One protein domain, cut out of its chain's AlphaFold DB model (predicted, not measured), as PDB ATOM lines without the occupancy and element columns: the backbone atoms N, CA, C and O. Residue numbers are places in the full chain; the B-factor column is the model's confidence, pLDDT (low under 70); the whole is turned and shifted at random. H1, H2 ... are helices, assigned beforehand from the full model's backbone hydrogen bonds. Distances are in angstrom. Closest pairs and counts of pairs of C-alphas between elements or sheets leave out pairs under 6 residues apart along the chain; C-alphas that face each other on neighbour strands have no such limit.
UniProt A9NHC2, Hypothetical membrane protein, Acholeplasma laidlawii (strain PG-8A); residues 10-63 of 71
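What this domain is: This is residues 10 to 63 of the 71 residues of the protein "Hypothetical membrane protein" of Acholeplasma laidlawii (strain PG-8A) (UniProt A9NHC2). Two pairs of helices running opposite ways sit next to each other: H2 and H3 fold into a hairpin, and H1 pairs with H4, which stands about perpendicular to H2. The printed part has 54 residues with four named helices, H1 to H4, and no named strand: all helix. It is compact, radius of gyration of the C-alphas 10.4 A, spanning 27 by 23 by 19 A.

Where its parts are: Find C-alpha 13 at (115.627, 122.487, 125.847); there H1 begins, residues 13 to 21, 12.5 A. Next come H2, residues 23 to 36, 19.7 A, and H3, residues 40 to 48, 12.8 A. H4, residues 50 to 63, 19.7 A, ends at C-alpha 63 (108.071, 116.677, 133.306).

How they stand to each other: Start at H2, the hub. It touches H3 in a hairpin, C-alphas Ile 31 and Ala 43 closest at 4.4 A, tilt a shallow 15 degrees. H4 touches H2 at 78 degrees, Val 27 to Ala 50 closest, C-alphas 6.2 A apart. H1 touches H2 only at the corner, residues 25 to 29 of H2 alone, C-alphas Ala 20 and Asn 26 closest at 4.4 A. H1 touches H4, C-alphas Ala 20 and Leu 58 closest at 6.2 A, a shallow tilt of 28 degrees, opposite ways. H1 and H3 are apart. In H1, H2, H3 and H4 every O i to N i+4 pair is within hydrogen-bond range.

The domain as a whole: The farthest C-alphas, Glu 12 and Phe 48, are 28.4 A apart. The printed part has no cut, and its three links are tight. Look for pLDDT under 70 at residues 10 to 14 and 63.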
ATOM      1  N   GLY A  10     124.313 124.244 127.874       57.91
ATOM      2  CA  GLY A  10     124.050 125.569 127.326       57.91
ATOM      3  C   GLY A  10     123.212 125.550 126.046       57.91
ATOM      4  O   GLY A  10     123.075 126.604 125.426       57.91
ATOM      5  N   LEU A  11     122.662 124.389 125.669       63.44
ATOM      6  CA  LEU A  11     121.761 124.225 124.532       63.44
ATOM      7  C   LEU A  11     120.303 124.521 124.907       63.44
ATOM      8  O   LEU A  11     119.913 124.566 126.075       63.44
ATOM      9  N   GLU A  12     119.473 124.763 123.895       67.06
ATOM     10  CA  GLU A  12     118.039 124.942 124.108       67.06
ATOM     11  C   GLU A  12     117.367 123.607 124.459       67.06
ATOM     12  O   GLU A  12     117.730 122.555 123.936       67.06
ATOM     13  N   TRP A  13     116.354 123.657 125.331       66.94
ATOM     14  CA  TRP A  13     115.627 122.487 125.847       66.94
ATOM     15  C   TRP A  13     115.129 121.537 124.752       66.94
ATOM     16  O   TRP A  13     115.206 120.322 124.902       66.94
ATOM     17  N   ILE A  14     114.699 122.096 123.620       69.38
ATOM     18  CA  ILE A  14     114.277 121.340 122.436       69.38
ATOM     19  C   ILE A  14     115.393 120.444 121.891       69.38
ATOM     20  O   ILE A  14     115.129 119.306 121.515       69.38
ATOM     21  N   VAL A  15     116.639 120.919 121.876       71.75
ATOM     22  CA  VAL A  15     117.766 120.148 121.339       71.75
ATOM     23  C   VAL A  15     118.109 118.996 122.277       71.75
ATOM     24  O   VAL A  15     118.293 117.869 121.826       71.75
ATOM     25  N   SER A  16     118.123 119.247 123.587       70.75
ATOM     26  CA  SER A  16     118.326 118.184 124.572       70.75
ATOM     27  C   SER A  16     117.193 117.151 124.553       70.75
ATOM     28  O   SER A  16     117.477 115.966 124.681       70.75
ATOM     29  N   LEU A  17     115.941 117.563 124.314       73.31
ATOM     30  CA  LEU A  17     114.799 116.650 124.182       73.31
ATOM     31  C   LEU A  17     114.933 115.742 122.952       73.31
ATOM     32  O   LEU A  17     114.747 114.535 123.063       73.31
ATOM     33  N   ILE A  18     115.303 116.299 121.793       77.50
ATOM     34  CA  ILE A  18     115.524 115.518 120.563       77.50
ATOM     35  C   ILE A  18     116.632 114.479 120.776       77.50
ATOM     36  O   ILE A  18     116.486 113.322 120.383       77.50
ATOM     37  N   LEU A  19     117.720 114.867 121.444       72.88
ATOM     38  CA  LEU A  19     118.818 113.954 121.757       72.88
ATOM     39  C   LEU A  19     118.441 112.910 122.822       72.88
ATOM     40  O   LEU A  19     118.977 111.805 122.799       72.88
ATOM     41  N   ALA A  20     117.518 113.226 123.733       75.00
ATOM     42  CA  ALA A  20     117.023 112.291 124.742       75.00
ATOM     43  C   ALA A  20     116.036 111.251 124.181       75.00
ATOM     44  O   ALA A  20     115.885 110.196 124.788       75.00
ATOM     45  N   ILE A  21     115.392 111.514 123.036       80.12
ATOM     46  CA  ILE A  21     114.499 110.564 122.341       80.12
ATOM     47  C   ILE A  21     115.284 109.443 121.649       80.12
ATOM     48  O   ILE A  21     114.779 108.338 121.463       80.12
ATOM     49  N   ILE A  22     116.522 109.707 121.235       83.62
ATOM     50  CA  ILE A  22     117.363 108.687 120.615       83.62
ATOM     51  C   ILE A  22     118.067 107.908 121.748       83.62
ATOM     52  O   ILE A  22     118.810 108.497 122.537       83.62
ATOM     53  N   PRO A  23     117.867 106.583 121.868       75.88
ATOM     54  CA  PRO A  23     118.293 105.829 123.051       75.88
ATOM     55  C   PRO A  23     119.808 105.825 123.265       75.88
ATOM     56  O   PRO A  23     120.277 105.982 124.389       75.88
ATOM     57  N   VAL A  24     120.594 105.724 122.192       79.38
ATOM     58  CA  VAL A  24     122.063 105.730 122.284       79.38
ATOM     59  C   VAL A  24     122.588 107.082 122.781       79.38
ATOM     60  O   VAL A  24     123.477 107.136 123.630       79.38
ATOM     61  N   THR A  25     122.024 108.189 122.295       82.31
ATOM     62  CA  THR A  25     122.430 109.535 122.721       82.31
ATOM     63  C   THR A  25     121.941 109.870 124.121       82.31
ATOM     64  O   THR A  25     122.668 110.545 124.841       82.31
ATOM     65  N   ASN A  26     120.778 109.371 124.545       82.00
ATOM     66  CA  ASN A  26     120.291 109.524 125.915       82.00
ATOM     67  C   ASN A  26     121.249 108.880 126.927       82.00
ATOM     68  O   ASN A  26     121.620 109.532 127.892       82.00
ATOM     69  N   VAL A  27     121.746 107.665 126.668       81.56
ATOM     70  CA  VAL A  27     122.720 107.005 127.558       81.56
ATOM     71  C   VAL A  27     124.002 107.827 127.674       81.56
ATOM     72  O   VAL A  27     124.470 108.094 128.780       81.56
ATOM     73  N   ILE A  28     124.546 108.288 126.544       82.75
ATOM     74  CA  ILE A  28     125.752 109.128 126.523       82.75
ATOM     75  C   ILE A  28     125.501 110.437 127.281       82.75
ATOM     76  O   ILE A  28     126.304 110.818 128.130       82.75
ATOM     77  N   LEU A  29     124.375 111.106 127.029       80.12
ATOM     78  CA  LEU A  29     123.997 112.331 127.726       80.12
ATOM     79  C   LEU A  29     123.780 112.093 129.218       80.12
ATOM     80  O   LEU A  29     124.266 112.872 130.025       80.12
ATOM     81  N   GLY A  30     123.119 111.011 129.612       78.12
ATOM     82  CA  GLY A  30     122.898 110.630 131.002       78.12
ATOM     83  C   GLY A  30     124.203 110.295 131.735       78.12
ATOM     84  O   GLY A  30     124.337 110.559 132.926       78.12
ATOM     85  N   ILE A  31     125.201 109.732 131.048       81.12
ATOM     86  CA  ILE A  31     126.550 109.525 131.601       81.12
ATOM     87  C   ILE A  31     127.261 110.873 131.749       81.12
ATOM     88  O   ILE A  31     127.719 111.210 132.839       81.12
ATOM     89  N   VAL A  32     127.309 111.679 130.685       81.25
ATOM     90  CA  VAL A  32     127.983 112.987 130.680       81.25
ATOM     91  C   VAL A  32     127.381 113.933 131.722       81.25
ATOM     92  O   VAL A  32     128.117 114.579 132.458       81.25
ATOM     93  N   THR A  33     126.056 113.992 131.831       76.69
ATOM     94  CA  THR A  33     125.328 114.850 132.783       76.69
ATOM     95  C   THR A  33     125.610 114.467 134.235       76.69
ATOM     96  O   THR A  33     125.823 115.352 135.067       76.69
ATOM     97  N   ARG A  34     125.673 113.167 134.547       79.38
ATOM     98  CA  ARG A  34     125.992 112.674 135.894       79.38
ATOM     99  C   ARG A  34     127.467 112.851 136.240       79.38
ATOM    100  O   ARG A  34     127.772 113.282 137.349       79.38
ATOM    101  N   VAL A  35     128.371 112.646 135.280       81.88
ATOM    102  CA  VAL A  35     129.804 112.947 135.442       81.88
ATOM    103  C   VAL A  35     130.033 114.445 135.668       81.88
ATOM    104  O   VAL A  35     130.755 114.811 136.589       81.88
ATOM    105  N   GLN A  36     129.372 115.322 134.904       75.25
ATOM    106  CA  GLN A  36     129.451 116.780 135.086       75.25
ATOM    107  C   GLN A  36     128.936 117.243 136.455       75.25
ATOM    108  O   GLN A  36     129.446 118.220 136.995       75.25
ATOM    109  N   ARG A  37     127.948 116.545 137.029       72.88
ATOM    110  CA  ARG A  37     127.449 116.797 138.391       72.88
ATOM    111  C   ARG A  37     128.286 116.128 139.494       72.88
ATOM    112  O   ARG A  37     127.979 116.315 140.665       72.88
ATOM    113  N   GLY A  38     129.330 115.370 139.149       80.69
ATOM    114  CA  GLY A  38     130.192 114.660 140.104       80.69
ATOM    115  C   GLY A  38     129.644 113.312 140.593       80.69
ATOM    116  O   GLY A  38     130.290 112.650 141.402       80.69
ATOM    117  N   ASN A  39     128.491 112.859 140.089       81.56
ATOM    118  CA  ASN A  39     127.882 111.586 140.471       81.56
ATOM    119  C   ASN A  39     128.350 110.448 139.542       81.56
ATOM    120  O   ASN A  39     127.634 109.981 138.653       81.56
ATOM    121  N   ILE A  40     129.591 110.004 139.756       81.06
ATOM    122  CA  ILE A  40     130.226 108.928 138.976       81.06
ATOM    123  C   ILE A  40     129.471 107.600 139.145       81.06
ATOM    124  O   ILE A  40     129.314 106.852 138.182       81.06
ATOM    125  N   LEU A  41     128.941 107.331 140.343       82.19
ATOM    126  CA  LEU A  41     128.134 106.140 140.628       82.19
ATOM    127  C   LEU A  41     126.890 106.079 139.738       82.19
ATOM    128  O   LEU A  41     126.637 105.053 139.108       82.19
ATOM    129  N   GLY A  42     126.155 107.187 139.626       82.44
ATOM    130  CA  GLY A  42     124.989 107.267 138.750       82.44
ATOM    131  C   GLY A  42     125.340 107.111 137.266       82.44
ATOM    132  O   GLY A  42     124.559 106.541 136.508       82.44
ATOM    133  N   ALA A  43     126.522 107.564 136.837       81.31
ATOM    134  CA  ALA A  43     126.995 107.376 135.466       81.31
ATOM    135  C   ALA A  43     127.301 105.900 135.152       81.31
ATOM    136  O   ALA A  43     126.894 105.391 134.108       81.31
ATOM    137  N   VAL A  44     127.957 105.191 136.074       84.94
ATOM    138  CA  VAL A  44     128.226 103.748 135.942       84.94
ATOM    139  C   VAL A  44     126.924 102.946 135.972       84.94
ATOM    140  O   VAL A  44     126.736 102.040 135.162       84.94
ATOM    141  N   LEU A  45     125.990 103.308 136.855       84.12
ATOM    142  CA  LEU A  45     124.695 102.641 136.957       84.12
ATOM    143  C   LEU A  45     123.839 102.851 135.696       84.12
ATOM    144  O   LEU A  45     123.179 101.917 135.245       84.12
ATOM    145  N   ASN A  46     123.913 104.035 135.080       83.38
ATOM    146  CA  ASN A  46     123.279 104.297 133.789       83.38
ATOM    147  C   ASN A  46     123.833 103.391 132.682       83.38
ATOM    148  O   ASN A  46     123.075 102.853 131.886       83.38
ATOM    149  N   PHE A  47     125.145 103.153 132.657       81.81
ATOM    150  CA  PHE A  47     125.743 102.260 131.664       81.81
ATOM    151  C   PHE A  47     125.265 100.805 131.810       81.81
ATOM    152  O   PHE A  47     124.966 100.152 130.813       81.81
ATOM    153  N   PHE A  48     125.140 100.302 133.043       82.62
ATOM    154  CA  PHE A  48     124.673  98.933 133.305       82.62
ATOM    155  C   PHE A  48     123.158  98.749 133.133       82.62
ATOM    156  O   PHE A  48     122.715  97.662 132.766       82.62
ATOM    157  N   ILE A  49     122.359  99.787 133.398       85.56
ATOM    158  CA  ILE A  49     120.888  99.724 133.410       85.56
ATOM    159  C   ILE A  49     120.283 100.731 132.415       85.56
ATOM    160  O   ILE A  49     119.238 101.343 132.655       85.56
ATOM    161  N   ALA A  50     120.945 100.881 131.268       77.00
ATOM    162  CA  ALA A  50     120.627 101.855 130.226       77.00
ATOM    163  C   ALA A  50     119.142 101.906 129.800       77.00
ATOM    164  O   ALA A  50     118.617 103.012 129.665       77.00
ATOM    165  N   PRO A  51     118.409 100.782 129.633       78.38
ATOM    166  CA  PRO A  51     117.005 100.835 129.213       78.38
ATOM    167  C   PRO A  51     116.080 101.448 130.273       78.38
ATOM    168  O   PRO A  51     115.113 102.127 129.935       78.38
ATOM    169  N   LEU A  52     116.370 101.215 131.557       79.31
ATOM    170  CA  LEU A  52     115.569 101.732 132.667       79.31
ATOM    171  C   LEU A  52     115.847 103.226 132.873       79.31
ATOM    172  O   LEU A  52     114.921 104.024 133.008       79.31
ATOM    173  N   PHE A  53     117.127 103.600 132.829       79.62
ATOM    174  CA  PHE A  53     117.555 104.991 132.912       79.62
ATOM    175  C   PHE A  53     117.065 105.827 131.735       79.62
ATOM    176  O   PHE A  53     116.671 106.965 131.944       79.62
ATOM    177  N   TYR A  54     116.986 105.252 130.534       79.88
ATOM    178  CA  TYR A  54     116.396 105.911 129.374       79.88
ATOM    179  C   TYR A  54     114.951 106.360 129.631       79.88
ATOM    180  O   TYR A  54     114.607 107.511 129.373       79.88
ATOM    181  N   ILE A  55     114.106 105.467 130.164       80.56
ATOM    182  CA  ILE A  55     112.699 105.783 130.451       80.56
ATOM    183  C   ILE A  55     112.610 106.863 131.528       80.56
ATOM    184  O   ILE A  55     111.852 107.820 131.377       80.56
ATOM    185  N   ILE A  56     113.402 106.732 132.592       79.94
ATOM    186  CA  ILE A  56     113.464 107.716 133.674       79.94
ATOM    187  C   ILE A  56     113.904 109.073 133.122       79.94
ATOM    188  O   ILE A  56     113.198 110.056 133.324       79.94
ATOM    189  N   ASP A  57     115.006 109.142 132.383       75.81
ATOM    190  CA  ASP A  57     115.571 110.387 131.860       75.81
ATOM    191  C   ASP A  57     114.627 111.033 130.827       75.81
ATOM    192  O   ASP A  57     114.463 112.251 130.829       75.81
ATOM    193  N   LEU A  58     113.907 110.243 130.015       76.88
ATOM    194  CA  LEU A  58     112.872 110.734 129.094       76.88
ATOM    195  C   LEU A  58     111.676 111.343 129.847       76.88
ATOM    196  O   LEU A  58     111.250 112.459 129.550       76.88
ATOM    197  N   VAL A  59     111.146 110.627 130.842       78.19
ATOM    198  CA  VAL A  59     110.023 111.089 131.673       78.19
ATOM    199  C   VAL A  59     110.414 112.348 132.447       78.19
ATOM    200  O   VAL A  59     109.654 113.317 132.482       78.19
ATOM    201  N   THR A  60     111.626 112.376 132.997       72.62
ATOM    202  CA  THR A  60     112.165 113.523 133.733       72.62
ATOM    203  C   THR A  60     112.364 114.729 132.814       72.62
ATOM    204  O   THR A  60     111.944 115.840 133.136       72.62
ATOM    205  N   MET A  61     112.907 114.508 131.615       71.12
ATOM    206  CA  MET A  61     113.096 115.550 130.611       71.12
ATOM    207  C   MET A  61     111.769 116.185 130.164       71.12
ATOM    208  O   MET A  61     111.722 117.392 129.911       71.12
ATOM    209  N   ILE A  62     110.692 115.401 130.094       72.56
ATOM    210  CA  ILE A  62     109.351 115.887 129.745       72.56
ATOM    211  C   ILE A  62     108.716 116.657 130.914       72.56
ATOM    212  O   ILE A  62     108.209 117.760 130.706       72.56
ATOM    213  N   LEU A  63     108.749 116.106 132.132       68.31
ATOM    214  CA  LEU A  63     108.071 116.677 133.306       68.31
ATOM    215  C   LEU A  63     108.818 117.861 133.922       68.31
ATOM    216  O   LEU A  63     108.220 118.894 134.212       68.31
TER     217      LEU A  63